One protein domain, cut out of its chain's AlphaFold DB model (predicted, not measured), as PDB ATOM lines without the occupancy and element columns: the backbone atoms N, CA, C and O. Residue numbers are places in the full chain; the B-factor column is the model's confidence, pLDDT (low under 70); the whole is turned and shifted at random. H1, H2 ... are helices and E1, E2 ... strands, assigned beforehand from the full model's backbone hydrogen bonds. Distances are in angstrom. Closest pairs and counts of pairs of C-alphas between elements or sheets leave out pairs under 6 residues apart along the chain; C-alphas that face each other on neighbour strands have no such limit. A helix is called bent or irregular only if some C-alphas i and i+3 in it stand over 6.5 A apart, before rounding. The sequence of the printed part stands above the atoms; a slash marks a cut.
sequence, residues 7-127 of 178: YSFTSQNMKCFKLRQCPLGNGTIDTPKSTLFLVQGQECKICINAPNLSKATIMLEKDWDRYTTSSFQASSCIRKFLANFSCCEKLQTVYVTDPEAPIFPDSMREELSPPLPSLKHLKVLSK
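This is residues 7 to 127 of the 178 residues of an uncharacterized protein of Malus domestica (UniProt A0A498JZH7). The printed part is a chain wound in stacked turns, a short solenoid with two walls: the five-stranded sheet of E2, E4, E6, E7 and E8 makes one wall, and the smaller sheet of E1, E3 and E5 makes the other. The early turns have a strand in each wall; after E6 the sheet wall goes on with E7 and E8, while H2 follows beyond E5 in the other wall, the small H1 lies past the end of E6, and H3 lies far out on the loops before E8. There are 121 printed residues with three named helices and eight named strands, in the order E1 E2 E3 E4 E5 E6 H1 H2 E7 H3 E8; both sheets are parallel, with the orders E2 E4 E6 E7 E8 and E1 E3 E5. The class is mixed, helices and strands; the whole is compact, with a radius of gyration of the C-alphas of 14.1 A and spans of 41 by 29 by 23 A.

Find C-alpha 7 at (202.119, 280.394, 366.168), where strand E1, residues 7 to 10, begins. Go on to E2, residues 16 to 20, 13.1 A long, and to E3, residues 26 to 30, 13.5 A. Next come E4, residues 36 to 41, 16.8 A; E5, residues 45 to 49, 13.2 A; and E6, residues 55 to 60, 16.5 A. Helix H1 holds residues 62 to 66 and is only just irregular: C-alphas 62 and 65 are 6.7 A apart. Find C-alpha 71 at (221.373, 258.860, 358.872); from there H2, residues 71 to 83, runs 19.1 A. After it look for E7, residues 93 to 97, 13.3 A; H3, residues 107 to 110; and E8, residues 121 to 125, 12.9 A, which ends at C-alpha 125 (224.306, 262.718, 374.251).

Begin with the sheet of five, whose edge strands are E2 and E8. E2 and E4 are parallel, with N 19 and O 38 at 2.8 A. E4 and E6 are parallel, with N 57 and O 37 at 2.8 A. Look next at E6 and E7, parallel at 14 degrees, with N 58 and O 95 at 2.8 A, and at E7 and E8, parallel at 11 degrees, with N 125 and O 96 at 2.8 A. From edge to edge the strands' lines turn by 31 degrees. In the sheet of three, E3 is the inner strand: N 30 and O 9 are 2.8 A apart between E1 and E3, and N 47 and O 27 are 2.8 A apart between E3 and E5. These N and O pairs are within hydrogen-bond range. H2 only grazes both sheets, the larger with its residues 78 to 82 and the smaller with 80 to 83. The closest C-alphas of E5 and H2 are those of Lys 45 and Phe 81, 7.7 A apart. H1 and H2 are close but not clearly touching, with the C-alphas of Trp 64 and Ala 74 closest at 7.7 A. H1 and H3 are not on either sheet, and H2 and H3 are apart. Two strand-helix-strand units, in which helices stand between two parallel neighbour strands, are E6, H1 H2, E7 and E7, H3, E8, each with a right-handed crossover. In H2 every O i to N i+4 pair is within hydrogen-bond range; H1 has 0 of 1, with 1 of 2 O i to N i+3 pairs within range, and H3 is too short for an O i to N i+4 pair.

The two C-alphas farthest apart are those of Asn 13 and Ser 107, at 42.2 A. The printed part has no cut, and no link is long; those from H2 to E7, E7 to H3 and H3 to E8 are short, and the others are tight. The mean pLDDT of the printed part is 70.8; look for values under 70 at residues 21 to 25, 41 to 44, 61 to 77, 98 to 115, 117 and 124 to 127.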
ATOM      1  N   TYR A   7     202.237 280.026 364.758       77.81
ATOM      2  CA  TYR A   7     202.119 280.394 366.168       77.81
ATOM      3  C   TYR A   7     203.199 281.397 366.566       77.81
ATOM      4  O   TYR A   7     204.338 281.328 366.105       77.81
ATOM      5  N   SER A   8     202.850 282.330 367.443       84.56
ATOM      6  CA  SER A   8     203.789 283.283 368.028       84.56
ATOM      7  C   SER A   8     203.725 283.229 369.550       84.56
ATOM      8  O   SER A   8     202.664 283.047 370.148       84.56
ATOM      9  N   PHE A   9     204.882 283.369 370.187       85.25
ATOM     10  CA  PHE A   9     205.016 283.515 371.627       85.25
ATOM     11  C   PHE A   9     205.986 284.657 371.914       85.25
ATOM     12  O   PHE A   9     207.121 284.625 371.443       85.25
ATOM     13  N   THR A  10     205.565 285.629 372.720       89.00
ATOM     14  CA  THR A  10     206.394 286.777 373.099       89.00
ATOM     15  C   THR A  10     206.410 286.930 374.615       89.00
ATOM     16  O   THR A  10     205.357 286.928 375.252       89.00
ATOM     17  N   SER A  11     207.592 287.084 375.219       87.19
ATOM     18  CA  SER A  11     207.711 287.401 376.647       87.19
ATOM     19  C   SER A  11     208.948 288.237 376.970       87.19
ATOM     20  O   SER A  11     210.086 287.785 376.862       87.19
ATOM     21  N   GLN A  12     208.703 289.455 377.457       90.38
ATOM     22  CA  GLN A  12     209.732 290.449 377.786       90.38
ATOM     23  C   GLN A  12     210.530 290.143 379.065       90.38
ATOM     24  O   GLN A  12     211.583 290.738 379.271       90.38
ATOM     25  N   ASN A  13     210.045 289.260 379.949       88.19
ATOM     26  CA  ASN A  13     210.613 289.060 381.296       88.19
ATOM     27  C   ASN A  13     210.988 287.606 381.621       88.19
ATOM     28  O   ASN A  13     211.523 287.326 382.694       88.19
ATOM     29  N   MET A  14     210.725 286.673 380.711       88.50
ATOM     30  CA  MET A  14     210.984 285.257 380.934       88.50
ATOM     31  C   MET A  14     212.480 284.934 380.808       88.50
ATOM     32  O   MET A  14     213.090 285.189 379.773       88.50
ATOM     33  N   LYS A  15     213.050 284.330 381.858       87.81
ATOM     34  CA  LYS A  15     214.466 283.918 381.926       87.81
ATOM     35  C   LYS A  15     214.728 282.520 381.347       87.81
ATOM     36  O   LYS A  15     215.842 282.236 380.918       87.81
ATOM     37  N   CYS A  16     213.721 281.647 381.365       86.88
ATOM     38  CA  CYS A  16     213.803 280.261 380.908       86.88
ATOM     39  C   CYS A  16     212.581 279.939 380.045       86.88
ATOM     40  O   CYS A  16     211.456 280.044 380.533       86.88
ATOM     41  N   PHE A  17     212.793 279.540 378.790       85.12
ATOM     42  CA  PHE A  17     211.726 279.037 377.923       85.12
ATOM     43  C   PHE A  17     211.771 277.517 377.818       85.12
ATOM     44  O   PHE A  17     212.845 276.923 377.704       85.12
ATOM     45  N   LYS A  18     210.593 276.890 377.791       84.94
ATOM     46  CA  LYS A  18     210.448 275.445 377.644       84.94
ATOM     47  C   LYS A  18     209.349 275.100 376.648       84.94
ATOM     48  O   LYS A  18     208.168 275.192 376.972       84.94
ATOM     49  N   LEU A  19     209.747 274.627 375.473       80.62
ATOM     50  CA  LEU A  19     208.845 274.101 374.456       80.62
ATOM     51  C   LEU A  19     208.803 272.578 374.550       80.62
ATOM     52  O   LEU A  19     209.807 271.905 374.330       80.62
ATOM     53  N   ARG A  20     207.635 272.028 374.879       77.06
ATOM     54  CA  ARG A  20     207.348 270.591 374.797       77.06
ATOM     55  C   ARG A  20     206.381 270.353 373.649       77.06
ATOM     56  O   ARG A  20     205.414 271.095 373.536       77.06
ATOM     57  N   GLN A  21     206.622 269.296 372.874       67.69
ATOM     58  CA  GLN A  21     205.781 268.871 371.753       67.69
ATOM     59  C   GLN A  21     205.541 270.016 370.762       67.69
ATOM     60  O   GLN A  21     204.428 270.511 370.609       67.69
ATOM     61  N   CYS A  22     206.626 270.444 370.110       63.84
ATOM     62  CA  CYS A  22     206.592 271.463 369.065       63.84
ATOM     63  C   CYS A  22     205.502 271.128 368.020       63.84
ATOM     64  O   CYS A  22     205.574 270.049 367.423       63.84
ATOM     65  N   PRO A  23     204.476 271.977 367.818       61.38
ATOM     66  CA  PRO A  23     203.400 271.671 366.884       61.38
ATOM     67  C   PRO A  23     203.888 271.767 365.433       61.38
ATOM     68  O   PRO A  23     204.779 272.556 365.111       61.38
ATOM     69  N   LEU A  24     203.270 270.975 364.549       57.44
ATOM     70  CA  LEU A  24     203.516 271.009 363.106       57.44
ATOM     71  C   LEU A  24     203.084 272.369 362.536       57.44
ATOM     72  O   LEU A  24     201.896 272.619 362.332       57.44
ATOM     73  N   GLY A  25     204.054 273.246 362.291       64.38
ATOM     74  CA  GLY A  25     203.820 274.616 361.850       64.38
ATOM     75  C   GLY A  25     205.085 275.471 361.888       64.38
ATOM     76  O   GLY A  25     206.155 275.009 362.294       64.38
ATOM     77  N   ASN A  26     204.940 276.729 361.475       73.56
ATOM     78  CA  ASN A  26     205.975 277.747 361.634       73.56
ATOM     79  C   ASN A  26     205.739 278.489 362.959       73.56
ATOM     80  O   ASN A  26     204.627 278.955 363.212       73.56
ATOM     81  N   GLY A  27     206.771 278.610 363.790       79.50
ATOM     82  CA  GLY A  27     206.702 279.292 365.082       79.50
ATOM     83  C   GLY A  27     207.629 280.499 365.159       79.50
ATOM     84  O   GLY A  27     208.745 280.435 364.655       79.50
ATOM     85  N   THR A  28     207.222 281.557 365.857       85.88
ATOM     86  CA  THR A  28     208.118 282.657 366.256       85.88
ATOM     87  C   THR A  28     208.129 282.787 367.774       85.88
ATOM     88  O   THR A  28     207.072 282.865 368.398       85.88
ATOM     89  N   ILE A  29     209.315 282.798 368.379       87.00
ATOM     90  CA  ILE A  29     209.505 282.801 369.835       87.00
ATOM     91  C   ILE A  29     210.396 283.990 370.204       87.00
ATOM     92  O   ILE A  29     211.616 283.917 370.082       87.00
ATOM     93  N   ASP A  30     209.782 285.084 370.649       90.12
ATOM     94  CA  ASP A  30     210.448 286.344 370.984       90.12
ATOM     95  C   ASP A  30     210.602 286.510 372.501       90.12
ATOM     96  O   ASP A  30     209.649 286.752 373.246       90.12
ATOM     97  N   THR A  31     211.815 286.272 372.991       89.50
ATOM     98  CA  THR A  31     212.098 286.077 374.417       89.50
ATOM     99  C   THR A  31     213.413 286.767 374.803       89.50
ATOM    100  O   THR A  31     214.374 286.117 375.221       89.50
ATOM    101  N   PRO A  32     213.510 288.106 374.665       88.00
ATOM    102  CA  PRO A  32     214.792 288.814 374.628       88.00
ATOM    103  C   PRO A  32     215.612 288.744 375.922       88.00
ATOM    104  O   PRO A  32     216.830 288.910 375.871       88.00
ATOM    105  N   LYS A  33     214.985 288.470 377.075       89.06
ATOM    106  CA  LYS A  33     215.664 288.265 378.374       89.06
ATOM    107  C   LYS A  33     215.883 286.788 378.739       89.06
ATOM    108  O   LYS A  33     216.367 286.505 379.834       89.06
ATOM    109  N   SER A  34     215.541 285.855 377.850       87.38
ATOM    110  CA  SER A  34     215.745 284.425 378.081       87.38
ATOM    111  C   SER A  34     217.232 284.088 378.040       87.38
ATOM    112  O   SER A  34     217.924 284.442 377.088       87.38
ATOM    113  N   THR A  35     217.727 283.404 379.070       87.69
ATOM    114  CA  THR A  35     219.127 282.957 379.181       87.69
ATOM    115  C   THR A  35     219.273 281.445 379.019       87.69
ATOM    116  O   THR A  35     220.388 280.975 378.745       87.69
ATOM    117  N   LEU A  36     218.160 280.707 379.144       83.44
ATOM    118  CA  LEU A  36     218.044 279.256 379.009       83.44
ATOM    119  C   LEU A  36     216.858 278.877 378.105       83.44
ATOM    120  O   LEU A  36     215.730 279.322 378.315       83.44
ATOM    121  N   PHE A  37     217.102 277.994 377.138       84.94
ATOM    122  CA  PHE A  37     216.086 277.492 376.210       84.94
ATOM    123  C   PHE A  37     216.066 275.963 376.227       84.94
ATOM    124  O   PHE A  37     217.099 275.330 376.022       84.94
ATOM    125  N   LEU A  38     214.904 275.359 376.469       82.38
ATOM    126  CA  LEU A  38     214.706 273.911 376.432       82.38
ATOM    127  C   LEU A  38     213.659 273.561 375.370       82.38
ATOM    128  O   LEU A  38     212.507 273.972 375.487       82.38
ATOM    129  N   VAL A  39     214.034 272.762 374.372       79.56
ATOM    130  CA  VAL A  39     213.103 272.205 373.377       79.56
ATOM    131  C   VAL A  39     213.056 270.695 373.514       79.56
ATOM    132  O   VAL A  39     214.092 270.047 373.612       79.56
ATOM    133  N   GLN A  40     211.849 270.139 373.487       74.12
ATOM    134  CA  GLN A  40     211.581 268.708 373.439       74.12
ATOM    135  C   GLN A  40     210.513 268.439 372.370       74.12
ATOM    136  O   GLN A  40     209.376 268.894 372.524       74.12
ATOM    137  N   GLY A  41     210.841 267.716 371.295       65.31
ATOM    138  CA  GLY A  41     209.876 267.425 370.227       65.31
ATOM    139  C   GLY A  41     210.469 266.902 368.913       65.31
ATOM    140  O   GLY A  41     211.570 266.356 368.886       65.31
ATOM    141  N   GLN A  42     209.683 267.055 367.842       63.03
ATOM    142  CA  GLN A  42     210.019 266.711 366.452       63.03
ATOM    143  C   GLN A  42     210.520 267.946 365.676       63.03
ATOM    144  O   GLN A  42     210.598 269.039 366.240       63.03
ATOM    145  N   GLU A  43     210.848 267.785 364.386       61.50
ATOM    146  CA  GLU A  43     211.217 268.901 363.506       61.50
ATOM    147  C   GLU A  43     210.119 269.976 363.483       61.50
ATOM    148  O   GLU A  43     208.964 269.715 363.144       61.50
ATOM    149  N   CYS A  44     210.497 271.207 363.819       64.38
ATOM    150  CA  CYS A  44     209.635 272.370 363.693       64.38
ATOM    151  C   CYS A  44     210.435 273.586 363.224       64.38
ATOM    152  O   CYS A  44     211.581 273.807 363.628       64.38
ATOM    153  N   LYS A  45     209.814 274.383 362.353       72.31
ATOM    154  CA  LYS A  45     210.397 275.607 361.803       72.31
ATOM    155  C   LYS A  45     210.146 276.746 362.783       72.31
ATOM    156  O   LYS A  45     209.134 277.434 362.683       72.31
ATOM    157  N   ILE A  46     211.031 276.889 363.766       75.88
ATOM    158  CA  ILE A  46     210.938 277.936 364.786       75.88
ATOM    159  C   ILE A  46     211.979 279.031 364.559       75.88
ATOM    160  O   ILE A  46     213.173 278.767 364.581       75.88
ATOM    161  N   CYS A  47     211.529 280.271 364.399       82.06
ATOM    162  CA  CYS A  47     212.376 281.453 364.493       82.06
ATOM    163  C   CYS A  47     212.474 281.854 365.967       82.06
ATOM    164  O   CYS A  47     211.464 282.169 366.600       82.06
ATOM    165  N   ILE A  48     213.679 281.836 366.527       84.19
ATOM    166  CA  ILE A  48     213.930 282.215 367.919       84.19
ATOM    167  C   ILE A  48     214.537 283.617 367.909       84.19
ATOM    168  O   ILE A  48     215.512 283.853 367.208       84.19
ATOM    169  N   ASN A  49     213.985 284.547 368.685       88.19
ATOM    170  CA  ASN A  49     214.622 285.823 368.994       88.19
ATOM    171  C   ASN A  49     214.956 285.845 370.488       88.19
ATOM    172  O   ASN A  49     214.101 286.101 371.338       88.19
ATOM    173  N   ALA A  50     216.197 285.499 370.821       88.25
ATOM    174  CA  ALA A  50     216.675 285.434 372.197       88.25
ATOM    175  C   ALA A  50     218.150 285.888 372.281       88.25
ATOM    176  O   ALA A  50     219.024 285.084 372.594       88.25
ATOM    177  N   PRO A  51     218.464 287.173 372.020       87.75
ATOM    178  CA  PRO A  51     219.841 287.688 371.998       87.75
ATOM    179  C   PRO A  51     220.634 287.477 373.303       87.75
ATOM    180  O   PRO A  51     221.864 287.457 373.289       87.75
ATOM    181  N   ASN A  52     219.958 287.302 374.446       88.69
ATOM    182  CA  ASN A  52     220.605 286.989 375.726       88.69
ATOM    183  C   ASN A  52     220.725 285.486 376.037       88.69
ATOM    184  O   ASN A  52     221.194 285.122 377.120       88.69
ATOM    185  N   LEU A  53     220.341 284.614 375.102       87.88
ATOM    186  CA  LEU A  53     220.388 283.173 375.287       87.88
ATOM    187  C   LEU A  53     221.835 282.699 375.422       87.88
ATOM    188  O   LEU A  53     222.652 282.907 374.532       87.88
ATOM    189  N   SER A  54     222.139 282.033 376.536       86.81
ATOM    190  CA  SER A  54     223.498 281.575 376.860       86.81
ATOM    191  C   SER A  54     223.662 280.059 376.773       86.81
ATOM    192  O   SER A  54     224.746 279.557 376.465       86.81
ATOM    193  N   LYS A  55     222.575 279.325 377.044       85.38
ATOM    194  CA  LYS A  55     222.532 277.864 377.120       85.38
ATOM    195  C   LYS A  55     221.253 277.354 376.465       85.38
ATOM    196  O   LYS A  55     220.164 277.795 376.826       85.38
ATOM    197  N   ALA A  56     221.373 276.385 375.566       85.12
ATOM    198  CA  ALA A  56     220.237 275.678 374.992       85.12
ATOM    199  C   ALA A  56     220.343 274.170 375.251       85.12
ATOM    200  O   ALA A  56     221.430 273.592 375.223       85.12
ATOM    201  N   THR A  57     219.200 273.529 375.466       83.12
ATOM    202  CA  THR A  57     219.069 272.075 375.554       83.12
ATOM    203  C   THR A  57     217.995 271.629 374.573       83.12
ATOM    204  O   THR A  57     216.872 272.131 374.581       83.12
ATOM    205  N   ILE A  58     218.355 270.691 373.708       78.25
ATOM    206  CA  ILE A  58     217.575 270.231 372.567       78.25
ATOM    207  C   ILE A  58     217.391 268.726 372.737       78.25
ATOM    208  O   ILE A  58     218.354 267.963 372.715       78.25
ATOM    209  N   MET A  59     216.152 268.300 372.946       73.81
ATOM    210  CA  MET A  59     215.782 266.906 373.149       73.81
ATOM    211  C   MET A  59     214.965 266.424 371.954       73.81
ATOM    212  O   MET A  59     213.772 266.718 371.847       73.81
ATOM    213  N   LEU A  60     215.614 265.691 371.052       70.56
ATOM    214  CA  LEU A  60     214.967 265.110 369.881       70.56
ATOM    215  C   LEU A  60     214.364 263.754 370.263       70.56
ATOM    216  O   LEU A  60     215.028 262.895 370.853       70.56
ATOM    217  N   GLU A  61     213.071 263.575 369.994       64.50
ATOM    218  CA  GLU A  61     212.363 262.344 370.352       64.50
ATOM    219  C   GLU A  61     212.502 261.257 369.274       64.50
ATOM    220  O   GLU A  61     212.487 261.526 368.077       64.50
ATOM    221  N   LYS A  62     212.583 259.995 369.721       53.94
ATOM    222  CA  LYS A  62     212.948 258.800 368.928       53.94
ATOM    223  C   LYS A  62     211.999 258.439 367.765       53.94
ATOM    224  O   LYS A  62     212.226 257.466 367.064       53.94
ATOM    225  N   ASP A  63     210.928 259.194 367.545       53.47
ATOM    226  CA  ASP A  63     210.087 259.009 366.356       53.47
ATOM    227  C   ASP A  63     210.638 259.739 365.112       53.47
ATOM    228  O   ASP A  63     210.021 259.660 364.051       53.47
ATOM    229  N   TRP A  64     211.826 260.354 365.227       51.19
ATOM    230  CA  TRP A  64     212.647 260.853 364.118       51.19
ATOM    231  C   TRP A  64     212.796 259.825 362.977       51.19
ATOM    232  O   TRP A  64     212.535 260.125 361.812       51.19
ATOM    233  N   ASP A  65     213.099 258.572 363.321       43.69
ATOM    234  CA  ASP A  65     213.484 257.523 362.362       43.69
ATOM    235  C   ASP A  65     212.317 256.978 361.522       43.69
ATOM    236  O   ASP A  65     212.517 256.208 360.583       43.69
ATOM    237  N   ARG A  66     211.065 257.341 361.840       44.38
ATOM    238  CA  ARG A  66     209.889 256.756 361.165       44.38
ATOM    239  C   ARG A  66     209.623 257.303 359.767       44.38
ATOM    240  O   ARG A  66     208.797 256.727 359.062       44.38
ATOM    241  N   TYR A  67     210.293 258.387 359.382       42.09
ATOM    242  CA  TYR A  67     210.112 259.039 358.081       42.09
ATOM    243  C   TYR A  67     211.406 259.197 357.273       42.09
ATOM    244  O   TYR A  67     211.327 259.517 356.090       42.09
ATOM    245  N   THR A  68     212.578 258.945 357.865       42.84
ATOM    246  CA  THR A  68     213.874 259.145 357.202       42.84
ATOM    247  C   THR A  68     214.727 257.882 357.290       42.84
ATOM    248  O   THR A  68     215.353 257.610 358.310       42.84
ATOM    249  N   THR A  69     214.782 257.104 356.209       38.81
ATOM    250  CA  THR A  69     215.512 255.823 356.123       38.81
ATOM    251  C   THR A  69     217.036 255.966 355.985       38.81
ATOM    252  O   THR A  69     217.713 255.002 355.630       38.81
ATOM    253  N   SER A  70     217.604 257.146 356.253       43.66
ATOM    254  CA  SER A  70     219.049 257.383 356.192       43.66
ATOM    255  C   SER A  70     219.539 258.373 357.253       43.66
ATOM    256  O   SER A  70     218.983 259.457 357.446       43.66
ATOM    257  N   SER A  71     220.659 258.026 357.892       46.34
ATOM    258  CA  SER A  71     221.373 258.860 358.872       46.34
ATOM    259  C   SER A  71     221.794 260.231 358.316       46.34
ATOM    260  O   SER A  71     221.878 261.206 359.060       46.34
ATOM    261  N   PHE A  72     221.981 260.338 356.996       40.28
ATOM    262  CA  PHE A  72     222.243 261.597 356.289       40.28
ATOM    263  C   PHE A  72     221.121 262.637 356.428       40.28
ATOM    264  O   PHE A  72     221.397 263.838 356.425       40.28
ATOM    265  N   GLN A  73     219.856 262.222 356.554       49.62
ATOM    266  CA  GLN A  73     218.761 263.182 356.722       49.62
ATOM    267  C   GLN A  73     218.721 263.745 358.150       49.62
ATOM    268  O   GLN A  73     218.554 264.958 358.305       49.62
ATOM    269  N   ALA A  74     218.982 262.919 359.170       53.78
ATOM    270  CA  ALA A  74     219.029 263.348 360.571       53.78
ATOM    271  C   ALA A  74     220.098 264.432 360.828       53.78
ATOM    272  O   ALA A  74     219.788 265.474 361.412       53.78
ATOM    273  N   SER A  75     221.322 264.272 360.307       55.38
ATOM    274  CA  SER A  75     222.379 265.291 360.448       55.38
ATOM    275  C   SER A  75     222.022 266.609 359.750       55.38
ATOM    276  O   SER A  75     222.230 267.691 360.312       55.38
ATOM    277  N   SER A  76     221.407 266.538 358.561       59.16
ATOM    278  CA  SER A  76     220.949 267.723 357.824       59.16
ATOM    279  C   SER A  76     219.918 268.540 358.615       59.16
ATOM    280  O   SER A  76     219.925 269.772 358.569       59.16
ATOM    281  N   CYS A  77     219.051 267.868 359.375       62.91
ATOM    282  CA  CYS A  77     217.985 268.512 360.129       62.91
ATOM    283  C   CYS A  77     218.454 269.056 361.480       62.91
ATOM    284  O   CYS A  77     218.014 270.141 361.856       62.91
ATOM    285  N   ILE A  78     219.413 268.411 362.156       70.62
ATOM    286  CA  ILE A  78     220.086 269.015 363.319       70.62
ATOM    287  C   ILE A  78     220.762 270.327 362.907       70.62
ATOM    288  O   ILE A  78     220.577 271.340 363.579       70.62
ATOM    289  N   ARG A  79     221.479 270.358 361.771       71.88
ATOM    290  CA  ARG A  79     222.107 271.596 361.272       71.88
ATOM    291  C   ARG A  79     221.075 272.694 360.987       71.88
ATOM    292  O   ARG A  79     221.270 273.823 361.431       71.88
ATOM    293  N   LYS A  80     219.970 272.367 360.301       71.88
ATOM    294  CA  LYS A  80     218.853 273.305 360.059       71.88
ATOM    295  C   LYS A  80     218.241 273.817 361.365       71.88
ATOM    296  O   LYS A  80     217.964 275.005 361.475       71.88
ATOM    297  N   PHE A  81     218.067 272.950 362.360       74.38
ATOM    298  CA  PHE A  81     217.514 273.339 363.654       74.38
ATOM    299  C   PHE A  81     218.465 274.245 364.449       74.38
ATOM    300  O   PHE A  81     218.024 275.226 365.040       74.38
ATOM    301  N   LEU A  82     219.773 273.970 364.428       77.62
ATOM    302  CA  LEU A  82     220.784 274.825 365.061       77.62
ATOM    303  C   LEU A  82     220.887 276.204 364.391       77.62
ATOM    304  O   LEU A  82     221.111 277.191 365.084       77.62
ATOM    305  N   ALA A  83     220.650 276.304 363.078       78.69
ATOM    306  CA  ALA A  83     220.637 277.583 362.361       78.69
ATOM    307  C   ALA A  83     219.545 278.559 362.856       78.69
ATOM    308  O   ALA A  83     219.716 279.774 362.739       78.69
ATOM    309  N   ASN A  84     218.475 278.060 363.489       78.06
ATOM    310  CA  ASN A  84     217.439 278.886 364.126       78.06
ATOM    311  C   ASN A  84     217.953 279.704 365.330       78.06
ATOM    312  O   ASN A  84     217.268 280.619 365.781       78.06
ATOM    313  N   PHE A  85     219.140 279.379 365.855       77.75
ATOM    314  CA  PHE A  85     219.802 280.093 366.952       77.75
ATOM    315  C   PHE A  85     220.908 281.046 366.463       77.75
ATOM    316  O   PHE A  85     221.659 281.570 367.278       77.75
ATOM    317  N   SER A  86     221.033 281.288 365.154       76.94
ATOM    318  CA  SER A  86     222.086 282.137 364.561       76.94
ATOM    319  C   SER A  86     222.116 283.580 365.097       76.94
ATOM    320  O   SER A  86     223.179 284.186 365.171       76.94
ATOM    321  N   CYS A  87     220.975 284.104 365.546       74.44
ATOM    322  CA  CYS A  87     220.822 285.397 366.229       74.44
ATOM    323  C   CYS A  87     221.227 285.391 367.722       74.44
ATOM    324  O   CYS A  87     221.225 286.432 368.378       74.44
ATOM    325  N   CYS A  88     221.516 284.223 368.302       79.25
ATOM    326  CA  CYS A  88     221.809 284.059 369.724       79.25
ATOM    327  C   CYS A  88     223.319 284.185 369.966       79.25
ATOM    328  O   CYS A  88     223.977 283.218 370.342       79.25
ATOM    329  N   GLU A  89     223.884 285.377 369.759       80.94
ATOM    330  CA  GLU A  89     225.337 285.625 369.842       80.94
ATOM    331  C   GLU A  89     225.974 285.108 371.143       80.94
ATOM    332  O   GLU A  89     227.096 284.602 371.136       80.94
ATOM    333  N   LYS A  90     225.246 285.173 372.264       83.88
ATOM    334  CA  LYS A  90     225.722 284.738 373.588       83.88
ATOM    335  C   LYS A  90     225.631 283.223 373.830       83.88
ATOM    336  O   LYS A  90     226.045 282.778 374.903       83.88
ATOM    337  N   LEU A  91     225.132 282.429 372.877       83.00
ATOM    338  CA  LEU A  91     224.909 280.988 373.024       83.00
ATOM    339  C   LEU A  91     226.234 280.216 373.034       83.00
ATOM    340  O   LEU A  91     226.752 279.788 372.008       83.00
ATOM    341  N   GLN A  92     226.776 280.001 374.232       82.31
ATOM    342  CA  GLN A  92     228.055 279.318 374.427       82.31
ATOM    343  C   GLN A  92     227.912 277.808 374.624       82.31
ATOM    344  O   GLN A  92     228.902 277.089 374.494       82.31
ATOM    345  N   THR A  93     226.724 277.310 374.981       76.81
ATOM    346  CA  THR A  93     226.525 275.880 375.258       76.81
ATOM    347  C   THR A  93     225.236 275.341 374.662       76.81
ATOM    348  O   THR A  93     224.151 275.829 374.978       76.81
ATOM    349  N   VAL A  94     225.355 274.271 373.877       78.19
ATOM    350  CA  VAL A  94     224.224 273.490 373.370       78.19
ATOM    351  C   VAL A  94     224.360 272.043 373.835       78.19
ATOM    352  O   VAL A  94     225.381 271.396 373.602       78.19
ATOM    353  N   TYR A  95     223.309 271.524 374.465       74.12
ATOM    354  CA  TYR A  95     223.146 270.104 374.765       74.12
ATOM    355  C   TYR A  95     222.163 269.495 373.768       74.12
ATOM    356  O   TYR A  95     221.018 269.937 373.717       74.12
ATOM    357  N   VAL A  96     222.567 268.478 373.007       73.44
ATOM    358  CA  VAL A  96     221.662 267.726 372.119       73.44
ATOM    359  C   VAL A  96     221.514 266.311 372.658       73.44
ATOM    360  O   VAL A  96     222.509 265.605 372.781       73.44
ATOM    361  N   THR A  97     220.293 265.876 372.973       70.50
ATOM    362  CA  THR A  97     220.003 264.457 373.217       70.50
ATOM    363  C   THR A  97     219.299 263.883 371.997       70.50
ATOM    364  O   THR A  97     218.161 264.265 371.719       70.50
ATOM    365  N   ASP A  98     219.956 262.965 371.300       65.75
ATOM    366  CA  ASP A  98     219.434 262.307 370.103       65.75
ATOM    367  C   ASP A  98     219.824 260.818 370.156       65.75
ATOM    368  O   ASP A  98     221.006 260.512 370.311       65.75
ATOM    369  N   PRO A  99     218.868 259.873 370.091       52.53
ATOM    370  CA  PRO A  99     219.164 258.444 370.129       52.53
ATOM    371  C   PRO A  99     220.081 257.933 369.006       52.53
ATOM    372  O   PRO A  99     220.762 256.938 369.255       52.53
ATOM    373  N   GLU A 100     220.116 258.570 367.830       54.28
ATOM    374  CA  GLU A 100     220.837 258.079 366.637       54.28
ATOM    375  C   GLU A 100     221.889 259.065 366.089       54.28
ATOM    376  O   GLU A 100     222.489 258.794 365.051       54.28
ATOM    377  N   ALA A 101     222.149 260.160 366.819       53.12
ATOM    378  CA  ALA A 101     223.046 261.275 366.487       53.12
ATOM    379  C   ALA A 101     224.171 260.938 365.485       53.12
ATOM    380  O   ALA A 101     225.226 260.432 365.892       53.12
ATOM    381  N   PRO A 102     223.995 261.248 364.186       52.62
ATOM    382  CA  PRO A 102     225.019 260.982 363.198       52.62
ATOM    383  C   PRO A 102     226.190 261.928 363.434       52.62
ATOM    384  O   PRO A 102     226.028 263.151 363.478       52.62
ATOM    385  N   ILE A 103     227.390 261.361 363.538       55.28
ATOM    386  CA  ILE A 103     228.628 262.124 363.395       55.28
ATOM    387  C   ILE A 103     228.557 262.817 362.028       55.28
ATOM    388  O   ILE A 103     228.332 262.146 361.022       55.28
ATOM    389  N   PHE A 104     228.714 264.145 361.985       56.72
ATOM    390  CA  PHE A 104     228.762 264.869 360.712       56.72
ATOM    391  C   PHE A 104     229.885 264.265 359.852       56.72
ATOM    392  O   PHE A 104     231.035 264.285 360.319       56.72
ATOM    393  N   PRO A 105     229.577 263.714 358.657       54.66
ATOM    394  CA  PRO A 105     230.588 263.138 357.780       54.66
ATOM    395  C   PRO A 105     231.564 264.235 357.359       54.66
ATOM    396  O   PRO A 105     231.163 265.390 357.221       54.66
ATOM    397  N   ASP A 106     232.838 263.897 357.184       53.94
ATOM    398  CA  ASP A 106     233.891 264.914 357.082       53.94
ATOM    399  C   ASP A 106     233.741 265.818 355.845       53.94
ATOM    400  O   ASP A 106     233.979 267.019 355.942       53.94
ATOM    401  N   SER A 107     233.161 265.315 354.749       53.53
ATOM    402  CA  SER A 107     232.768 266.132 353.586       53.53
ATOM    403  C   SER A 107     231.776 267.257 353.924       53.53
ATOM    404  O   SER A 107     231.860 268.348 353.368       53.53
ATOM    405  N   MET A 108     230.877 267.056 354.896       55.34
ATOM    406  CA  MET A 108     229.988 268.117 355.396       55.34
ATOM    407  C   MET A 108     230.682 269.101 356.348       55.34
ATOM    408  O   MET A 108     230.059 270.088 356.735       55.34
ATOM    409  N   ARG A 109     231.921 268.846 356.783       58.81
ATOM    410  CA  ARG A 109     232.669 269.756 357.667       58.81
ATOM    411  C   ARG A 109     233.468 270.790 356.887       58.81
ATOM    412  O   ARG A 109     233.637 271.899 357.379       58.81
ATOM    413  N   GLU A 110     233.936 270.428 355.696       54.62
ATOM    414  CA  GLU A 110     234.772 271.294 354.858       54.62
ATOM    415  C   GLU A 110     233.939 272.283 354.028       54.62
ATOM    416  O   GLU A 110     234.295 273.454 353.926       54.62
ATOM    417  N   GLU A 111     232.787 271.861 353.497       53.69
ATOM    418  CA  GLU A 111     231.952 272.704 352.623       53.69
ATOM    419  C   GLU A 111     231.093 273.744 353.368       53.69
ATOM    420  O   GLU A 111     230.504 274.632 352.749       53.69
ATOM    421  N   LEU A 112     230.937 273.619 354.692       56.56
ATOM    422  CA  LEU A 112     229.822 274.229 355.417       56.56
ATOM    423  C   LEU A 112     230.268 275.004 356.658       56.56
ATOM    424  O   LEU A 112     230.614 274.431 357.689       56.56
ATOM    425  N   SER A 113     230.114 276.328 356.607       59.25
ATOM    426  CA  SER A 113     230.310 277.196 357.769       59.25
ATOM    427  C   SER A 113     229.411 276.783 358.955       59.25
ATOM    428  O   SER A 113     228.253 276.361 358.760       59.25
ATOM    429  N   PRO A 114     229.932 276.867 360.199       62.50
ATOM    430  CA  PRO A 114     229.218 276.418 361.387       62.50
ATOM    431  C   PRO A 114     227.992 277.308 361.639       62.50
ATOM    432  O   PRO A 114     228.120 278.531 361.629       62.50
ATOM    433  N   PRO A 115     226.804 276.736 361.922       65.25
ATOM    434  CA  PRO A 115     225.573 277.516 362.091       65.25
ATOM    435  C   PRO A 115     225.574 278.418 363.337       65.25
ATOM    436  O   PRO A 115     224.686 279.252 363.475       65.25
ATOM    437  N   LEU A 116     226.537 278.228 364.248       73.25
ATOM    438  CA  LEU A 116     226.680 278.953 365.512       73.25
ATOM    439  C   LEU A 116     228.168 279.268 365.770       73.25
ATOM    440  O   LEU A 116     228.825 278.529 366.505       73.25
ATOM    441  N   PRO A 117     228.735 280.330 365.168       65.94
ATOM    442  CA  PRO A 117     230.165 280.641 365.285       65.94
ATOM    443  C   PRO A 117     230.604 281.041 366.706       65.94
ATOM    444  O   PRO A 117     231.782 280.931 367.034       65.94
ATOM    445  N   SER A 118     229.679 281.462 367.575       72.38
ATOM    446  CA  SER A 118     229.946 281.771 368.989       72.38
ATOM    447  C   SER A 118     229.894 280.554 369.930       72.38
ATOM    448  O   SER A 118     230.169 280.684 371.130       72.38
ATOM    449  N   LEU A 119     229.556 279.366 369.414       72.56
ATOM    450  CA  LEU A 119     229.337 278.166 370.215       72.56
ATOM    451  C   LEU A 119     230.655 277.565 370.719       72.56
ATOM    452  O   LEU A 119     231.353 276.855 369.999       72.56
ATOM    453  N   LYS A 120     230.962 277.788 371.999       74.62
ATOM    454  CA  LYS A 120     232.168 277.248 372.655       74.62
ATOM    455  C   LYS A 120     232.066 275.758 372.989       74.62
ATOM    456  O   LYS A 120     233.075 275.058 373.003       74.62
ATOM    457  N   HIS A 121     230.862 275.277 373.302       72.56
ATOM    458  CA  HIS A 121     230.636 273.919 373.794       72.56
ATOM    459  C   HIS A 121     229.381 273.292 373.169       72.56
ATOM    460  O   HIS A 121     228.253 273.680 373.477       72.56
ATOM    461  N   LEU A 122     229.572 272.259 372.348       74.88
ATOM    462  CA  LEU A 122     228.506 271.363 371.901       74.88
ATOM    463  C   LEU A 122     228.655 270.021 372.621       74.88
ATOM    464  O   LEU A 122     229.669 269.345 372.464       74.88
ATOM    465  N   LYS A 123     227.646 269.615 373.398       71.25
ATOM    466  CA  LYS A 123     227.603 268.291 374.034       71.25
ATOM    467  C   LYS A 123     226.465 267.470 373.444       71.25
ATOM    468  O   LYS A 123     225.295 267.720 373.734       71.25
ATOM    469  N   VAL A 124     226.819 266.469 372.646       69.81
ATOM    470  CA  VAL A 124     225.871 265.490 372.108       69.81
ATOM    471  C   VAL A 124     225.810 264.283 373.045       69.81
ATOM    472  O   VAL A 124     226.838 263.748 373.455       69.81
ATOM    473  N   LEU A 125     224.600 263.874 373.412       63.69
ATOM    474  CA  LEU A 125     224.306 262.718 374.251       63.69
ATOM    475  C   LEU A 125     223.512 261.707 373.422       63.69
ATOM    476  O   LEU A 125     222.290 261.832 373.295       63.69
ATOM    477  N   SER A 126     224.209 260.712 372.872       61.06
ATOM    478  CA  SER A 126     223.565 259.599 372.173       61.06
ATOM    479  C   SER A 126     223.179 258.470 373.124       61.06
ATOM    480  O   SER A 126     223.885 258.180 374.091       61.06
ATOM    481  N   LYS A 127     222.040 257.822 372.848       53.22
ATOM    482  CA  LYS A 127     221.639 256.576 373.530       53.22
ATOM    483  C   LYS A 127     222.342 255.355 372.949       53.22
ATOM    484  O   LYS A 127     222.431 254.330 373.625       53.22
TER     485      LYS A 127